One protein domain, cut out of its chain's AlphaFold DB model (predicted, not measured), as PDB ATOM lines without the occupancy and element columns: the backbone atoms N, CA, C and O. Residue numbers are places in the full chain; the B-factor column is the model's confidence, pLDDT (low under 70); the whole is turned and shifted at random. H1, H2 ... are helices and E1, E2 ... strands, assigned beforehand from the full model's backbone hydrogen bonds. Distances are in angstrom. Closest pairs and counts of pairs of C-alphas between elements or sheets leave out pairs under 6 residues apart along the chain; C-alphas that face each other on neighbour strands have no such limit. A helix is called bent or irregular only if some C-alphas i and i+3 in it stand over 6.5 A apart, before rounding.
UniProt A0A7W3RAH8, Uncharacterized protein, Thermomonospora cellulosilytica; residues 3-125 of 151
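AT A GLANCE: This is residues 3 to 125 of the 151 residues of an uncharacterized protein of Thermomonospora cellulosilytica (UniProt A0A7W3RAH8). This is an elongated body in which the long, kinked helix H2 runs beside a ribbon of two small two-stranded sheets, E1 with E3 and E2 with E4, joined where E3 runs on into E4. H5 packs at a steep tilt on the later part of H2, H1 packs on its beginning, and H3 and H4 pair toward the other end. The 123 printed residues, mixed in class, hold five named helices and four named strands in the order E1 H1 H2 H3 E2 E3 E4 H4 H5; both sheets are antiparallel. The whole is compact, with a radius of gyration of the C-alphas of 15.4 A and spans of 45 by 29 by 19 A.

HOW THE PARTS SIT: Start at E1, residues 3 to 6, antiparallel to E3, residues 63 to 67; N 4 and O 65 are within hydrogen-bond range at 2.8 A. H1, residues 8 to 14, touches residues 19 to 23 alone of H2, residues 19 to 36, at a steep tilt of 59 degrees; the closest C-alphas, of Ala 12 and Ala 19, are 5.1 A apart. H2 has a kink of 53 degrees near residue 26 and is only just irregular, C-alphas 20 and 23 being 6.8 A apart. Its residues 30 to 34 alone touch residues 101 to 105 of H5, residues 99 to 110, at a steep tilt of 50 degrees; the closest C-alphas, of Ile 34 and Phe 105, are 6.7 A apart. H3, residues 38 to 42, touches H4, residues 75 to 83; the closest C-alphas, of Met 39 and Ala 81, are 5.8 A apart. E2, residues 46 to 49, is antiparallel to E4, residues 69 to 72, with N 48 and O 70 at 2.7 A. Every O i to N i+4 pair is within hydrogen-bond range in H1, H3, H4 and H5, against 7 of 14 in H2.

IN THESE COORDINATES: Find C-alpha 3 at (87.558, 129.213, 111.507), where E1 begins. H2 runs 24.3 A from C-alpha 19 at (75.668, 115.226, 103.885), and H5 runs 16.3 A to C-alpha 110 at (102.948, 132.127, 103.104).

THE WHOLE: The two farthest C-alphas, of Gly 59 and Ala 76, are 46.8 A apart, and the printed part has no cut. The links E2 to E3 and H4 to H5 are long, with 13 and 15 residues. Look for pLDDT under 70 at residues 51 to 53, 85 to 94 and 110 to 125.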
ATOM      1  N   ALA A   3      88.981 129.478 111.318       79.31
ATOM      2  CA  ALA A   3      87.558 129.213 111.507       79.31
ATOM      3  C   ALA A   3      86.921 128.811 110.173       79.31
ATOM      4  O   ALA A   3      87.129 129.479 109.165       79.31
ATOM      5  N   TRP A   4      86.134 127.739 110.193       79.81
ATOM      6  CA  TRP A   4      85.442 127.190 109.035       79.81
ATOM      7  C   TRP A   4      83.932 127.298 109.230       79.81
ATOM      8  O   TRP A   4      83.414 126.946 110.294       79.81
ATOM      9  N   ASP A   5      83.237 127.760 108.190       84.88
ATOM     10  CA  ASP A   5      81.779 127.786 108.099       84.88
ATOM     11  C   ASP A   5      81.352 127.121 106.780       84.88
ATOM     12  O   ASP A   5      81.466 127.704 105.699       84.88
ATOM     13  N   VAL A   6      80.881 125.877 106.872       83.00
ATOM     14  CA  VAL A   6      80.650 125.012 105.710       83.00
ATOM     15  C   VAL A   6      79.196 124.567 105.633       83.00
ATOM     16  O   VAL A   6      78.621 124.084 106.607       83.00
ATOM     17  N   CYS A   7      78.603 124.679 104.442       87.38
ATOM     18  CA  CYS A   7      77.315 124.070 104.123       87.38
ATOM     19  C   CYS A   7      77.504 122.567 103.837       87.38
ATOM     20  O   CYS A   7      78.109 122.225 102.815       87.38
ATOM     21  N   PRO A   8      76.956 121.652 104.664       85.00
ATOM     22  CA  PRO A   8      77.194 120.216 104.505       85.00
ATOM     23  C   PRO A   8      76.682 119.657 103.183       85.00
ATOM     24  O   PRO A   8      77.323 118.799 102.595       85.00
ATOM     25  N   ARG A   9      75.539 120.156 102.696       85.25
ATOM     26  CA  ARG A   9      74.928 119.687 101.443       85.25
ATOM     27  C   ARG A   9      75.777 120.055 100.230       85.25
ATOM     28  O   ARG A   9      76.027 119.206  99.386       85.25
ATOM     29  N   SER A  10      76.234 121.306 100.171       82.69
ATOM     30  CA  SER A  10      77.074 121.790  99.073       82.69
ATOM     31  C   SER A  10      78.431 121.084  99.060       82.69
ATOM     32  O   SER A  10      78.875 120.640  98.004       82.69
ATOM     33  N   TRP A  11      79.052 120.905 100.231       83.62
ATOM     34  CA  TRP A  11      80.296 120.147 100.342       83.62
ATOM     35  C   TRP A  11      80.124 118.691  99.909       83.62
ATOM     36  O   TRP A  11      80.890 118.190  99.092       83.62
ATOM     37  N   ALA A  12      79.094 118.025 100.429       84.38
ATOM     38  CA  ALA A  12      78.845 116.619 100.162       84.38
ATOM     39  C   ALA A  12      78.527 116.349  98.683       84.38
ATOM     40  O   ALA A  12      79.048 115.388  98.127       84.38
ATOM     41  N   ALA A  13      77.768 117.237  98.028       82.00
ATOM     42  CA  ALA A  13      77.526 117.169  96.588       82.00
ATOM     43  C   ALA A  13      78.829 117.276  95.780       82.00
ATOM     44  O   ALA A  13      79.061 116.469  94.886       82.00
ATOM     45  N   ALA A  14      79.709 118.222  96.130       77.81
ATOM     46  CA  ALA A  14      81.002 118.383  95.464       77.81
ATOM     47  C   ALA A  14      81.952 117.193  95.698       77.81
ATOM     48  O   ALA A  14      82.771 116.885  94.841       77.81
ATOM     49  N   ALA A  15      81.845 116.534  96.852       78.00
ATOM     50  CA  ALA A  15      82.692 115.409  97.234       78.00
ATOM     51  C   ALA A  15      82.069 114.029  96.934       78.00
ATOM     52  O   ALA A  15      82.631 113.015  97.340       78.00
ATOM     53  N   GLY A  16      80.909 113.975  96.267       85.44
ATOM     54  CA  GLY A  16      80.230 112.719  95.928       85.44
ATOM     55  C   GLY A  16      79.844 111.869  97.145       85.44
ATOM     56  O   GLY A  16      79.891 110.644  97.080       85.44
ATOM     57  N   MET A  17      79.498 112.499  98.271       88.31
ATOM     58  CA  MET A  17      79.187 111.817  99.534       88.31
ATOM     59  C   MET A  17      77.840 112.254 100.122       88.31
ATOM     60  O   MET A  17      77.208 113.207  99.672       88.31
ATOM     61  N   GLU A  18      77.395 111.573 101.179       92.31
ATOM     62  CA  GLU A  18      76.192 111.951 101.923       92.31
ATOM     63  C   GLU A  18      76.459 113.099 102.911       92.31
ATOM     64  O   GLU A  18      77.437 113.081 103.663       92.31
ATOM     65  N   ALA A  19      75.525 114.051 103.014       87.56
ATOM     66  CA  ALA A  19      75.668 115.226 103.885       87.56
ATOM     67  C   ALA A  19      75.916 114.883 105.367       87.56
ATOM     68  O   ALA A  19      76.673 115.586 106.037       87.56
ATOM     69  N   ARG A  20      75.341 113.784 105.878       88.31
ATOM     70  CA  ARG A  20      75.540 113.334 107.271       88.31
ATOM     71  C   ARG A  20      76.989 112.949 107.588       88.31
ATOM     72  O   ARG A  20      77.397 113.036 108.741       88.31
ATOM     73  N   ARG A  21      77.777 112.562 106.579       87.25
ATOM     74  CA  ARG A  21      79.196 112.210 106.744       87.25
ATOM     75  C   ARG A  21      80.100 113.436 106.818       87.25
ATOM     76  O   ARG A  21      81.205 113.342 107.339       87.25
ATOM     77  N   CYS A  22      79.624 114.600 106.370       85.19
ATOM     78  CA  CYS A  22      80.432 115.812 106.263       85.19
ATOM     79  C   CYS A  22      81.085 116.218 107.594       85.19
ATOM     80  O   CYS A  22      82.245 116.609 107.598       85.19
ATOM     81  N   ALA A  23      80.381 116.107 108.727       85.06
ATOM     82  CA  ALA A  23      80.931 116.488 110.033       85.06
ATOM     83  C   ALA A  23      82.120 115.616 110.475       85.06
ATOM     84  O   ALA A  23      82.951 116.068 111.260       85.06
ATOM     85  N   VAL A  24      82.190 114.379 109.976       85.31
ATOM     86  CA  VAL A  24      83.267 113.431 110.270       85.31
ATOM     87  C   VAL A  24      84.393 113.580 109.252       85.31
ATOM     88  O   VAL A  24      85.539 113.736 109.650       85.31
ATOM     89  N   GLU A  25      84.071 113.582 107.959       85.50
ATOM     90  CA  GLU A  25      85.054 113.541 106.866       85.50
ATOM     91  C   GLU A  25      85.776 114.874 106.651       85.50
ATOM     92  O   GLU A  25      86.965 114.902 106.343       85.50
ATOM     93  N   LEU A  26      85.076 116.002 106.817       83.88
ATOM     94  CA  LEU A  26      85.622 117.319 106.488       83.88
ATOM     95  C   LEU A  26      86.884 117.666 107.305       83.88
ATOM     96  O   LEU A  26      87.857 118.111 106.696       83.88
ATOM     97  N   PRO A  27      86.949 117.446 108.635       81.81
ATOM     98  CA  PRO A  27      88.188 117.647 109.382       81.81
ATOM     99  C   PRO A  27      89.352 116.779 108.893       81.81
ATOM    100  O   PRO A  27      90.477 117.275 108.840       81.81
ATOM    101  N   PHE A  28      89.108 115.515 108.522       84.44
ATOM    102  CA  PHE A  28      90.153 114.636 107.985       84.44
ATOM    103  C   PHE A  28      90.650 115.142 106.637       84.44
ATOM    104  O   PHE A  28      91.853 115.305 106.459       84.44
ATOM    105  N   TYR A  29      89.727 115.482 105.739       86.06
ATOM    106  CA  TYR A  29      90.034 116.054 104.435       86.06
ATOM    107  C   TYR A  29      90.897 117.317 104.544       86.06
ATOM    108  O   TYR A  29      91.927 117.432 103.888       86.06
ATOM    109  N   LEU A  30      90.502 118.267 105.399       83.94
ATOM    110  CA  LEU A  30      91.251 119.510 105.595       83.94
ATOM    111  C   LEU A  30      92.614 119.263 106.256       83.94
ATOM    112  O   LEU A  30      93.579 119.951 105.936       83.94
ATOM    113  N   SER A  31      92.704 118.284 107.158       80.44
ATOM    114  CA  SER A  31      93.968 117.926 107.815       80.44
ATOM    115  C   SER A  31      94.948 117.266 106.843       80.44
ATOM    116  O   SER A  31      96.140 117.565 106.880       80.44
ATOM    117  N   ASP A  32      94.451 116.394 105.967       84.62
ATOM    118  CA  ASP A  32      95.250 115.726 104.939       84.62
ATOM    119  C   ASP A  32      95.628 116.682 103.797       84.62
ATOM    120  O   ASP A  32      96.751 116.652 103.301       84.62
ATOM    121  N   GLY A  33      94.735 117.618 103.455       83.75
ATOM    122  CA  GLY A  33      94.894 118.585 102.371       83.75
ATOM    123  C   GLY A  33      96.227 119.339 102.371       83.75
ATOM    124  O   GLY A  33      96.831 119.535 101.320       83.75
ATOM    125  N   ILE A  34      96.738 119.713 103.545       83.12
ATOM    126  CA  ILE A  34      98.003 120.456 103.671       83.12
ATOM    127  C   ILE A  34      99.196 119.643 103.132       83.12
ATOM    128  O   ILE A  34     100.136 120.225 102.590       83.12
ATOM    129  N   ARG A  35      99.161 118.306 103.223       85.38
ATOM    130  CA  ARG A  35     100.242 117.419 102.749       85.38
ATOM    131  C   ARG A  35     100.418 117.446 101.235       85.38
ATOM    132  O   ARG A  35     101.505 117.169 100.743       85.38
ATOM    133  N   TRP A  36      99.363 117.802 100.509       83.81
ATOM    134  CA  TRP A  36      99.368 117.873  99.049       83.81
ATOM    135  C   TRP A  36      99.918 119.193  98.508       83.81
ATOM    136  O   TRP A  36     100.007 119.371  97.295       83.81
ATOM    137  N   LEU A  37     100.288 120.136  99.379       80.44
ATOM    138  CA  LEU A  37     100.873 121.395  98.940       80.44
ATOM    139  C   LEU A  37     102.324 121.170  98.483       80.44
ATOM    140  O   LEU A  37     103.126 120.650  99.261       80.44
ATOM    141  N   PRO A  38     102.717 121.640  97.285       79.31
ATOM    142  CA  PRO A  38     104.074 121.464  96.765       79.31
ATOM    143  C   PRO A  38     105.164 121.958  97.712       79.31
ATOM    144  O   PRO A  38     106.196 121.319  97.854       79.31
ATOM    145  N   MET A  39     104.929 123.073  98.414       78.12
ATOM    146  CA  MET A  39     105.887 123.608  99.387       78.12
ATOM    147  C   MET A  39     106.109 122.667 100.583       78.12
ATOM    148  O   MET A  39     107.194 122.650 101.154       78.12
ATOM    149  N   VAL A  40     105.075 121.915 100.974       82.31
ATOM    150  CA  VAL A  40     105.120 120.962 102.088       82.31
ATOM    151  C   VAL A  40     105.884 119.718 101.652       82.31
ATOM    152  O   VAL A  40     106.741 119.253 102.392       82.31
ATOM    153  N   GLN A  41     105.646 119.252 100.426       85.25
ATOM    154  CA  GLN A  41     106.374 118.132  99.829       85.25
ATOM    155  C   GLN A  41     107.855 118.470  99.586       85.25
ATOM    156  O   GLN A  41     108.726 117.719 100.007       85.25
ATOM    157  N   GLU A  42     108.152 119.625  98.980       85.25
ATOM    158  CA  GLU A  42     109.524 120.082  98.700       85.25
ATOM    159  C   GLU A  42     110.345 120.269  99.980       85.25
ATOM    160  O   GLU A  42     111.540 119.979 100.016       85.25
ATOM    161  N   ALA A  43     109.716 120.767 101.046       82.56
ATOM    162  CA  ALA A  43     110.395 120.972 102.317       82.56
ATOM    163  C   ALA A  43     110.468 119.705 103.187       82.56
ATOM    164  O   ALA A  43     111.073 119.774 104.258       82.56
ATOM    165  N   ASP A  44     109.868 118.590 102.749       86.56
ATOM    166  CA  ASP A  44     109.684 117.371 103.549       86.56
ATOM    167  C   ASP A  44     109.054 117.692 104.918       86.56
ATOM    168  O   ASP A  44     109.513 117.285 105.985       86.56
ATOM    169  N   ALA A  45     108.040 118.555 104.886       83.56
ATOM    170  CA  ALA A  45     107.372 119.067 106.065       83.56
ATOM    171  C   ALA A  45     106.247 118.121 106.501       83.56
ATOM    172  O   ALA A  45     105.534 117.553 105.674       83.56
ATOM    173  N   MET A  46     106.034 118.005 107.810       85.19
ATOM    174  CA  MET A  46     105.019 117.145 108.409       85.19
ATOM    175  C   MET A  46     103.914 117.984 109.067       85.19
ATOM    176  O   MET A  46     104.074 118.462 110.196       85.19
ATOM    177  N   PRO A  47     102.761 118.173 108.401       83.12
ATOM    178  CA  PRO A  47     101.598 118.798 109.007       83.12
ATOM    179  C   PRO A  47     101.013 117.926 110.120       83.12
ATOM    180  O   PRO A  47     100.846 116.711 109.976       83.12
ATOM    181  N   ARG A  48     100.630 118.573 111.217       78.81
ATOM    182  CA  ARG A  48      99.917 117.991 112.349       78.81
ATOM    183  C   ARG A  48      98.648 118.789 112.589       78.81
ATOM    184  O   ARG A  48      98.696 119.992 112.842       78.81
ATOM    185  N   SER A  49      97.507 118.119 112.575       76.56
ATOM    186  CA  SER A  49      96.275 118.680 113.120       76.56
ATOM    187  C   SER A  49      96.313 118.567 114.639       76.56
ATOM    188  O   SER A  49      96.529 117.475 115.172       76.56
ATOM    189  N   ARG A  50      96.058 119.659 115.356       73.56
ATOM    190  CA  ARG A  50      95.773 119.553 116.788       73.56
ATOM    191  C   ARG A  50      94.344 119.053 116.991       73.56
ATOM    192  O   ARG A  50      93.496 119.309 116.131       73.56
ATOM    193  N   PRO A  51      94.055 118.372 118.115       64.94
ATOM    194  CA  PRO A  51      92.694 117.991 118.456       64.94
ATOM    195  C   PRO A  51      91.805 119.231 118.415       64.94
ATOM    196  O   PRO A  51      91.975 120.160 119.204       64.94
ATOM    197  N   SER A  52      90.889 119.258 117.457       64.44
ATOM    198  CA  SER A  52      89.907 120.320 117.348       64.44
ATOM    199  C   SER A  52      88.563 119.822 117.872       64.44
ATOM    200  O   SER A  52      88.242 118.643 117.674       64.44
ATOM    201  N   PRO A  53      87.751 120.673 118.528       67.62
ATOM    202  CA  PRO A  53      86.371 120.329 118.819       67.62
ATOM    203  C   PRO A  53      85.678 119.820 117.554       67.62
ATOM    204  O   PRO A  53      85.792 120.433 116.489       67.62
ATOM    205  N   ARG A  54      84.950 118.701 117.675       71.75
ATOM    206  CA  ARG A  54      84.159 118.155 116.565       71.75
ATOM    207  C   ARG A  54      83.287 119.258 115.955       71.75
ATOM    208  O   ARG A  54      82.731 120.056 116.720       71.75
ATOM    209  N   PRO A  55      83.125 119.286 114.619       78.75
ATOM    210  CA  PRO A  55      82.232 120.234 113.985       78.75
ATOM    211  C   PRO A  55      80.849 120.219 114.611       78.75
ATOM    212  O   PRO A  55      80.218 119.169 114.730       78.75
ATOM    213  N   ARG A  56      80.392 121.395 115.041       78.50
ATOM    214  CA  ARG A  56      79.040 121.566 115.564       78.50
ATOM    215  C   ARG A  56      78.158 122.038 114.428       78.50
ATOM    216  O   ARG A  56      78.491 123.007 113.742       78.50
ATOM    217  N   GLN A  57      77.038 121.354 114.243       80.81
ATOM    218  CA  GLN A  57      75.981 121.871 113.395       80.81
ATOM    219  C   GLN A  57      75.267 122.981 114.164       80.81
ATOM    220  O   GLN A  57      74.801 122.771 115.282       80.81
ATOM    221  N   ALA A  58      75.249 124.179 113.598       79.12
ATOM    222  CA  ALA A  58      74.510 125.296 114.156       79.12
ATOM    223  C   ALA A  58      73.022 125.213 113.777       79.12
ATOM    224  O   ALA A  58      72.633 124.419 112.921       79.12
ATOM    225  N   GLY A  59      72.185 126.044 114.411       82.50
ATOM    226  CA  GLY A  59      70.729 126.038 114.197       82.50
ATOM    227  C   GLY A  59      70.288 126.336 112.757       82.50
ATOM    228  O   GLY A  59      69.175 125.998 112.380       82.50
ATOM    229  N   ASP A  60      71.171 126.903 111.932       84.44
ATOM    230  CA  ASP A  60      70.975 127.142 110.495       84.44
ATOM    231  C   ASP A  60      71.428 125.965 109.606       84.44
ATOM    232  O   ASP A  60      71.494 126.081 108.382       84.44
ATOM    233  N   GLY A  61      71.784 124.827 110.206       82.06
ATOM    234  CA  GLY A  61      72.205 123.622 109.502       82.06
ATOM    235  C   GLY A  61      73.646 123.645 108.982       82.06
ATOM    236  O   GLY A  61      74.062 122.661 108.361       82.06
ATOM    237  N   ARG A  62      74.421 124.709 109.239       87.12
ATOM    238  CA  ARG A  62      75.824 124.848 108.806       87.12
ATOM    239  C   ARG A  62      76.785 124.232 109.818       87.12
ATOM    240  O   ARG A  62      76.517 124.226 111.019       87.12
ATOM    241  N   LEU A  63      77.918 123.715 109.346       82.38
ATOM    242  CA  LEU A  63      78.988 123.218 110.210       82.38
ATOM    243  C   LEU A  63      79.953 124.347 110.533       82.38
ATOM    244  O   LEU A  63      80.546 124.936 109.630       82.38
ATOM    245  N   ARG A  64      80.134 124.602 111.830       84.25
ATOM    246  CA  ARG A  64      81.078 125.596 112.339       84.25
ATOM    247  C   ARG A  64      82.100 124.932 113.237       84.25
ATOM    248  O   ARG A  64      81.750 124.236 114.192       84.25
ATOM    249  N   PHE A  65      83.367 125.147 112.921       82.06
ATOM    250  CA  PHE A  65      84.478 124.614 113.698       82.06
ATOM    251  C   PHE A  65      85.736 125.430 113.494       82.06
ATOM    252  O   PHE A  65      85.838 126.270 112.602       82.06
ATOM    253  N   ARG A  66      86.698 125.194 114.374       81.50
ATOM    254  CA  ARG A  66      88.032 125.766 114.265       81.50
ATOM    255  C   ARG A  66      88.988 124.656 113.872       81.50
ATOM    256  O   ARG A  66      88.696 123.491 114.096       81.50
ATOM    257  N   MET A  67      90.121 124.988 113.288       76.75
ATOM    258  CA  MET A  67      91.239 124.064 113.161       76.75
ATOM    259  C   MET A  67      92.504 124.783 113.592       76.75
ATOM    260  O   MET A  67      92.760 125.921 113.194       76.75
ATOM    261  N   GLU A  68      93.283 124.124 114.435       77.50
ATOM    262  CA  GLU A  68      94.658 124.508 114.709       77.50
ATOM    263  C   GLU A  68      95.546 123.423 114.118       77.50
ATOM    264  O   GLU A  68      95.289 122.227 114.269       77.50
ATOM    265  N   TRP A  69      96.574 123.859 113.415       74.44
ATOM    266  CA  TRP A  69      97.546 122.985 112.805       74.44
ATOM    267  C   TRP A  69      98.940 123.506 113.119       74.44
ATOM    268  O   TRP A  69      99.158 124.704 113.340       74.44
ATOM    269  N   SER A  70      99.861 122.563 113.179       74.94
ATOM    270  CA  SER A  70     101.286 122.803 113.255       74.94
ATOM    271  C   SER A  70     101.981 122.119 112.096       74.94
ATOM    272  O   SER A  70     101.452 121.176 111.516       74.94
ATOM    273  N   ILE A  71     103.157 122.609 111.740       76.12
ATOM    274  CA  ILE A  71     104.019 121.973 110.750       76.12
ATOM    275  C   ILE A  71     105.356 121.715 111.430       76.12
ATOM    276  O   ILE A  71     105.912 122.597 112.078       76.12
ATOM    277  N   GLU A  72     105.839 120.488 111.335       79.81
ATOM    278  CA  GLU A  72     107.198 120.124 111.718       79.81
ATOM    279  C   GLU A  72     108.045 120.148 110.447       79.81
ATOM    280  O   GLU A  72     107.709 119.481 109.471       79.81
ATOM    281  N   VAL A  73     109.103 120.957 110.413       78.19
ATOM    282  CA  VAL A  73     109.973 121.070 109.239       78.19
ATOM    283  C   VAL A  73     111.343 121.607 109.630       78.19
ATOM    284  O   VAL A  73     111.468 122.427 110.539       78.19
ATOM    285  N   GLU A  74     112.375 121.184 108.908       79.06
ATOM    286  CA  GLU A  74     113.708 121.767 109.019       79.06
ATOM    287  C   GLU A  74     113.732 123.188 108.423       79.06
ATOM    288  O   GLU A  74     113.373 123.406 107.260       79.06
ATOM    289  N   ALA A  75     114.214 124.169 109.193       75.06
ATOM    290  CA  ALA A  75     114.217 125.576 108.785       75.06
ATOM    291  C   ALA A  75     114.939 125.818 107.444       75.06
ATOM    292  O   ALA A  75     114.467 126.597 106.608       75.06
ATOM    293  N   ALA A  76     116.064 125.137 107.195       78.88
ATOM    294  CA  ALA A  76     116.819 125.273 105.948       78.88
ATOM    295  C   ALA A  76     116.025 124.780 104.724       78.88
ATOM    296  O   ALA A  76     115.992 125.471 103.697       78.88
ATOM    297  N   ARG A  77     115.327 123.642 104.850       81.94
ATOM    298  CA  ARG A  77     114.468 123.077 103.796       81.94
ATOM    299  C   ARG A  77     113.280 123.983 103.500       81.94
ATOM    300  O   ARG A  77     113.032 124.305 102.340       81.94
ATOM    301  N   TRP A  78     112.624 124.506 104.536       79.75
ATOM    302  CA  TRP A  78     111.505 125.435 104.369       79.75
ATOM    303  C   TRP A  78     111.914 126.729 103.648       79.75
ATOM    304  O   TRP A  78     111.258 127.169 102.700       79.75
ATOM    305  N   ARG A  79     113.048 127.331 104.037       77.31
ATOM    306  CA  ARG A  79     113.596 128.521 103.361       77.31
ATOM    307  C   ARG A  79     113.992 128.236 101.911       77.31
ATOM    308  O   ARG A  79     113.849 129.114 101.060       77.31
ATOM    309  N   ARG A  80     114.522 127.044 101.613       79.38
ATOM    310  CA  ARG A  80     114.841 126.623 100.240       79.38
ATOM    311  C   ARG A  80     113.571 126.510  99.396       79.38
ATOM    312  O   ARG A  80     113.516 127.157  98.355       79.38
ATOM    313  N   ALA A  81     112.549 125.800  99.874       77.94
ATOM    314  CA  ALA A  81     111.272 125.642  99.174       77.94
ATOM    315  C   ALA A  81     110.636 126.999  98.815       77.94
ATOM    316  O   ALA A  81     110.219 127.219  97.678       77.94
ATOM    317  N   ARG A  82     110.662 127.963  99.749       74.62
ATOM    318  CA  ARG A  82     110.180 129.335  99.504       74.62
ATOM    319  C   ARG A  82     110.984 130.080  98.435       74.62
ATOM    320  O   ARG A  82     110.393 130.792  97.630       74.62
ATOM    321  N   ARG A  83     112.316 129.946  98.429       74.88
ATOM    322  CA  ARG A  83     113.193 130.598  97.434       74.88
ATOM    323  C   ARG A  83     112.993 130.050  96.025       74.88
ATOM    324  O   ARG A  83     113.113 130.807  95.072       74.88
ATOM    325  N   LEU A  84     112.657 128.768  95.905       72.31
ATOM    326  CA  LEU A  84     112.357 128.131  94.624       72.31
ATOM    327  C   LEU A  84     111.008 128.575  94.030       72.31
ATOM    328  O   LEU A  84     110.679 128.185  92.916       72.31
ATOM    329  N   GLY A  85     110.212 129.374  94.754       63.78
ATOM    330  CA  GLY A  85     108.907 129.832  94.271       63.78
ATOM    331  C   GLY A  85     107.895 128.698  94.088       63.78
ATOM    332  O   GLY A  85     106.879 128.888  93.419       63.78
ATOM    333  N   VAL A  86     108.157 127.534  94.698       62.56
ATOM    334  CA  VAL A  86     107.264 126.371  94.750       62.56
ATOM    335  C   VAL A  86     106.050 126.776  95.587       62.56
ATOM    336  O   VAL A  86     106.024 126.608  96.805       62.56
ATOM    337  N   GLY A  87     105.093 127.474  94.975       53.59
ATOM    338  CA  GLY A  87     104.147 128.262  95.765       53.59
ATOM    339  C   GLY A  87     102.772 128.490  95.171       53.59
ATOM    340  O   GLY A  87     101.801 128.237  95.870       53.59
ATOM    341  N   TYR A  88     102.641 128.991  93.941       51.31
ATOM    342  CA  TYR A  88     101.333 129.519  93.508       51.31
ATOM    343  C   TYR A  88     101.057 129.452  92.015       51.31
ATOM    344  O   TYR A  88      99.936 129.142  91.628       51.31
ATOM    345  N   ALA A  89     102.057 129.729  91.175       49.38
ATOM    346  CA  ALA A  89     101.866 129.770  89.724       49.38
ATOM    347  C   ALA A  89     101.545 128.389  89.122       49.38
ATOM    348  O   ALA A  89     100.989 128.302  88.034       49.38
ATOM    349  N   ALA A  90     101.878 127.322  89.850       53.56
ATOM    350  CA  ALA A  90     101.651 125.941  89.462       53.56
ATOM    351  C   ALA A  90     101.317 125.099  90.701       53.56
ATOM    352  O   ALA A  90     102.028 124.148  91.009       53.56
ATOM    353  N   LEU A  91     100.276 125.470  91.459       59.94
ATOM    354  CA  LEU A  91      99.670 124.501  92.377       59.94
ATOM    355  C   LEU A  91      99.131 123.361  91.502       59.94
ATOM    356  O   LEU A  91      98.186 123.601  90.745       59.94
ATOM    357  N   PRO A  92      99.724 122.153  91.531       56.25
ATOM    358  CA  PRO A  92      99.140 121.039  90.821       56.25
ATOM    359  C   PRO A  92      97.745 120.834  91.404       56.25
ATOM    360  O   PRO A  92      97.563 120.826  92.625       56.25
ATOM    361  N   VAL A  93      96.751 120.695  90.529       58.91
ATOM    362  CA  VAL A  93      95.435 120.215  90.941       58.91
ATOM    363  C   VAL A  93      95.648 118.770  91.367       58.91
ATOM    364  O   VAL A  93      95.653 117.862  90.540       58.91
ATOM    365  N   HIS A  94      95.921 118.559  92.653       68.12
ATOM    366  CA  HIS A  94      95.958 117.212  93.182       68.12
ATOM    367  C   HIS A  94      94.525 116.667  93.114       68.12
ATOM    368  O   HIS A  94      93.620 117.337  93.615       68.12
ATOM    369  N   PRO A  95      94.273 115.478  92.535       70.12
ATOM    370  CA  PRO A  95      92.912 114.958  92.370       70.12
ATOM    371  C   PRO A  95      92.128 114.887  93.688       70.12
ATOM    372  O   PRO A  95      90.906 115.005  93.701       70.12
ATOM    373  N   SER A  96      92.840 114.722  94.805       74.38
ATOM    374  CA  SER A  96      92.261 114.638  96.149       74.38
ATOM    375  C   SER A  96      92.100 115.990  96.857       74.38
ATOM    376  O   SER A  96      91.510 116.017  97.932       74.38
ATOM    377  N   LEU A  97      92.588 117.110  96.306       75.94
ATOM    378  CA  LEU A  97      92.489 118.433  96.936       75.94
ATOM    379  C   LEU A  97      91.847 119.455  95.995       75.94
ATOM    380  O   LEU A  97      92.368 119.766  94.928       75.94
ATOM    381  N   ARG A  98      90.727 120.037  96.425       78.06
ATOM    382  CA  ARG A  98      90.067 121.107  95.684       78.06
ATOM    383  C   ARG A  98      90.978 122.326  95.614       78.06
ATOM    384  O   ARG A  98      91.591 122.717  96.610       78.06
ATOM    385  N   LEU A  99      91.005 122.955  94.445       74.81
ATOM    386  CA  LEU A  99      91.867 124.101  94.173       74.81
ATOM    387  C   LEU A  99      91.610 125.279  95.125       74.81
ATOM    388  O   LEU A  99      92.558 125.910  95.577       74.81
ATOM    389  N   ASP A 100      90.355 125.560  95.476       75.06
ATOM    390  CA  ASP A 100      90.004 126.642  96.402       75.06
ATOM    391  C   ASP A 100      90.545 126.405  97.821       75.06
ATOM    392  O   ASP A 100      91.082 127.319  98.449       75.06
ATOM    393  N   VAL A 101      90.483 125.162  98.300       77.75
ATOM    394  CA  VAL A 101      91.079 124.753  99.579       77.75
ATOM    395  C   VAL A 101      92.608 124.832  99.519       77.75
ATOM    396  O   VAL A 101      93.229 125.350 100.448       77.75
ATOM    397  N   ALA A 102      93.221 124.385  98.418       74.00
ATOM    398  CA  ALA A 102      94.668 124.484  98.214       74.00
ATOM    399  C   ALA A 102      95.153 125.943  98.235       74.00
ATOM    400  O   ALA A 102      96.123 126.267  98.922       74.00
ATOM    401  N   LEU A 103      94.443 126.835  97.536       70.88
ATOM    402  CA  LEU A 103      94.722 128.272  97.512       70.88
ATOM    403  C   LEU A 103      94.587 128.897  98.900       70.88
ATOM    404  O   LEU A 103      95.439 129.696  99.295       70.88
ATOM    405  N   HIS A 104      93.553 128.512  99.655       76.88
ATOM    406  CA  HIS A 104      93.381 128.960 101.031       76.88
ATOM    407  C   HIS A 104      94.578 128.559 101.900       76.88
ATOM    408  O   HIS A 104      95.180 129.431 102.525       76.88
ATOM    409  N   PHE A 105      94.976 127.282 101.906       78.06
ATOM    410  CA  PHE A 105      96.115 126.840 102.715       78.06
ATOM    411  C   PHE A 105      97.431 127.490 102.300       78.06
ATOM    412  O   PHE A 105      98.207 127.895 103.166       78.06
ATOM    413  N   ALA A 106      97.681 127.626 100.997       70.75
ATOM    414  CA  ALA A 106      98.871 128.301 100.509       70.75
ATOM    415  C   ALA A 106      98.916 129.740 101.051       70.75
ATOM    416  O   ALA A 106      99.887 130.115 101.721       70.75
ATOM    417  N   ALA A 107      97.833 130.508 100.857       71.00
ATOM    418  CA  ALA A 107      97.708 131.873 101.366       71.00
ATOM    419  C   ALA A 107      97.839 131.936 102.897       71.00
ATOM    420  O   ALA A 107      98.402 132.892 103.442       71.00
ATOM    421  N   GLU A 108      97.345 130.913 103.603       73.38
ATOM    422  CA  GLU A 108      97.504 130.790 105.046       73.38
ATOM    423  C   GLU A 108      98.966 130.702 105.469       73.38
ATOM    424  O   GLU A 108      99.387 131.465 106.337       73.38
ATOM    425  N   LEU A 109      99.723 129.819 104.820       70.56
ATOM    426  CA  LEU A 109     101.100 129.459 105.146       70.56
ATOM    427  C   LEU A 109     102.130 130.522 104.765       70.56
ATOM    428  O   LEU A 109     103.057 130.795 105.527       70.56
ATOM    429  N   TYR A 110     101.988 131.131 103.589       64.25
ATOM    430  CA  TYR A 110     102.948 132.127 103.104       64.25
ATOM    431  C   TYR A 110     102.758 133.505 103.729       64.25
ATOM    432  O   TYR A 110     103.735 134.241 103.868       64.25
ATOM    433  N   GLY A 111     101.520 133.849 104.102       61.09
ATOM    434  CA  GLY A 111     101.196 135.114 104.758       61.09
ATOM    435  C   GLY A 111     101.695 135.207 106.202       61.09
ATOM    436  O   GLY A 111     101.497 136.239 106.834       61.09
ATOM    437  N   LEU A 112     102.318 134.151 106.742       59.12
ATOM    438  CA  LEU A 112     102.863 134.159 108.095       59.12
ATOM    439  C   LEU A 112     104.183 134.944 108.116       59.12
ATOM    440  O   LEU A 112     105.155 134.523 107.469       59.12
ATOM    441  N   PRO A 113     104.231 136.088 108.831       44.47
ATOM    442  CA  PRO A 113     105.445 136.868 108.980       44.47
ATOM    443  C   PRO A 113     106.401 136.052 109.837       44.47
ATOM    444  O   PRO A 113     106.220 135.960 111.041       44.47
ATOM    445  N   VAL A 114     107.393 135.445 109.189       45.09
ATOM    446  CA  VAL A 114     108.437 134.638 109.825       45.09
ATOM    447  C   VAL A 114     107.841 133.437 110.566       45.09
ATOM    448  O   VAL A 114     107.319 133.526 111.671       45.09
ATOM    449  N   VAL A 115     107.936 132.266 109.940       50.50
ATOM    450  CA  VAL A 115     107.852 130.999 110.672       50.50
ATOM    451  C   VAL A 115     108.820 131.109 111.846       50.50
ATOM    452  O   VAL A 115     110.021 131.196 111.618       50.50
ATOM    453  N   ALA A 116     108.285 131.230 113.063       42.31
ATOM    454  CA  ALA A 116     109.083 131.418 114.263       42.31
ATOM    455  C   ALA A 116     109.970 130.184 114.421       42.31
ATOM    456  O   ALA A 116     109.486 129.077 114.661       42.31
ATOM    457  N   GLU A 117     111.259 130.383 114.186       39.41
ATOM    458  CA  GLU A 117     112.309 129.384 114.316       39.41
ATOM    459  C   GLU A 117     112.500 129.082 115.797       39.41
ATOM    460  O   GLU A 117     113.369 129.639 116.457       39.41
ATOM    461  N   THR A 118     111.624 128.256 116.351       37.12
ATOM    462  CA  THR A 118     111.822 127.685 117.677       37.12
ATOM    463  C   THR A 118     111.561 126.198 117.583       37.12
ATOM    464  O   THR A 118     110.470 125.769 117.194       37.12
ATOM    465  N   ASP A 119     112.600 125.440 117.902       30.62
ATOM    466  CA  ASP A 119     112.668 123.993 117.811       30.62
ATOM    467  C   ASP A 119     111.450 123.331 118.472       30.62
ATOM    468  O   ASP A 119     111.187 123.509 119.661       30.62
ATOM    469  N   ALA A 120     110.704 122.590 117.649       34.00
ATOM    470  CA  ALA A 120     109.824 121.454 117.952       34.00
ATOM    471  C   ALA A 120     108.384 121.567 117.431       34.00
ATOM    472  O   ALA A 120     107.857 120.548 117.003       34.00
ATOM    473  N   VAL A 121     107.713 122.727 117.404       36.31
ATOM    474  CA  VAL A 121     106.313 122.786 116.918       36.31
ATOM    475  C   VAL A 121     105.957 124.181 116.392       36.31
ATOM    476  O   VAL A 121     105.762 125.108 117.177       36.31
ATOM    477  N   MET A 122     105.763 124.340 115.076       45.75
ATOM    478  CA  MET A 122     105.217 125.588 114.519       45.75
ATOM    479  C   MET A 122     103.757 125.757 114.954       45.75
ATOM    480  O   MET A 122     102.913 124.971 114.545       45.75
ATOM    481  N   ARG A 123     103.397 126.776 115.740       34.97
ATOM    482  CA  ARG A 123     101.983 127.105 116.012       34.97
ATOM    483  C   ARG A 123     101.497 128.185 115.060       34.97
ATOM    484  O   ARG A 123     101.931 129.329 115.154       34.97
ATOM    485  N   VAL A 124     100.542 127.857 114.192       36.97
ATOM    486  CA  VAL A 124      99.846 128.877 113.404       36.97
ATOM    487  C   VAL A 124      98.653 129.386 114.194       36.97
ATOM    488  O   VAL A 124      97.601 128.750 114.268       36.97
ATOM    489  N   LEU A 125      98.805 130.564 114.796       32.72
ATOM    490  CA  LEU A 125      97.719 131.334 115.390       32.72
ATOM    491  C   LEU A 125      97.406 132.495 114.442       32.72
ATOM    492  O   LEU A 125      98.280 133.292 114.125       32.72
TER     493      LEU A 125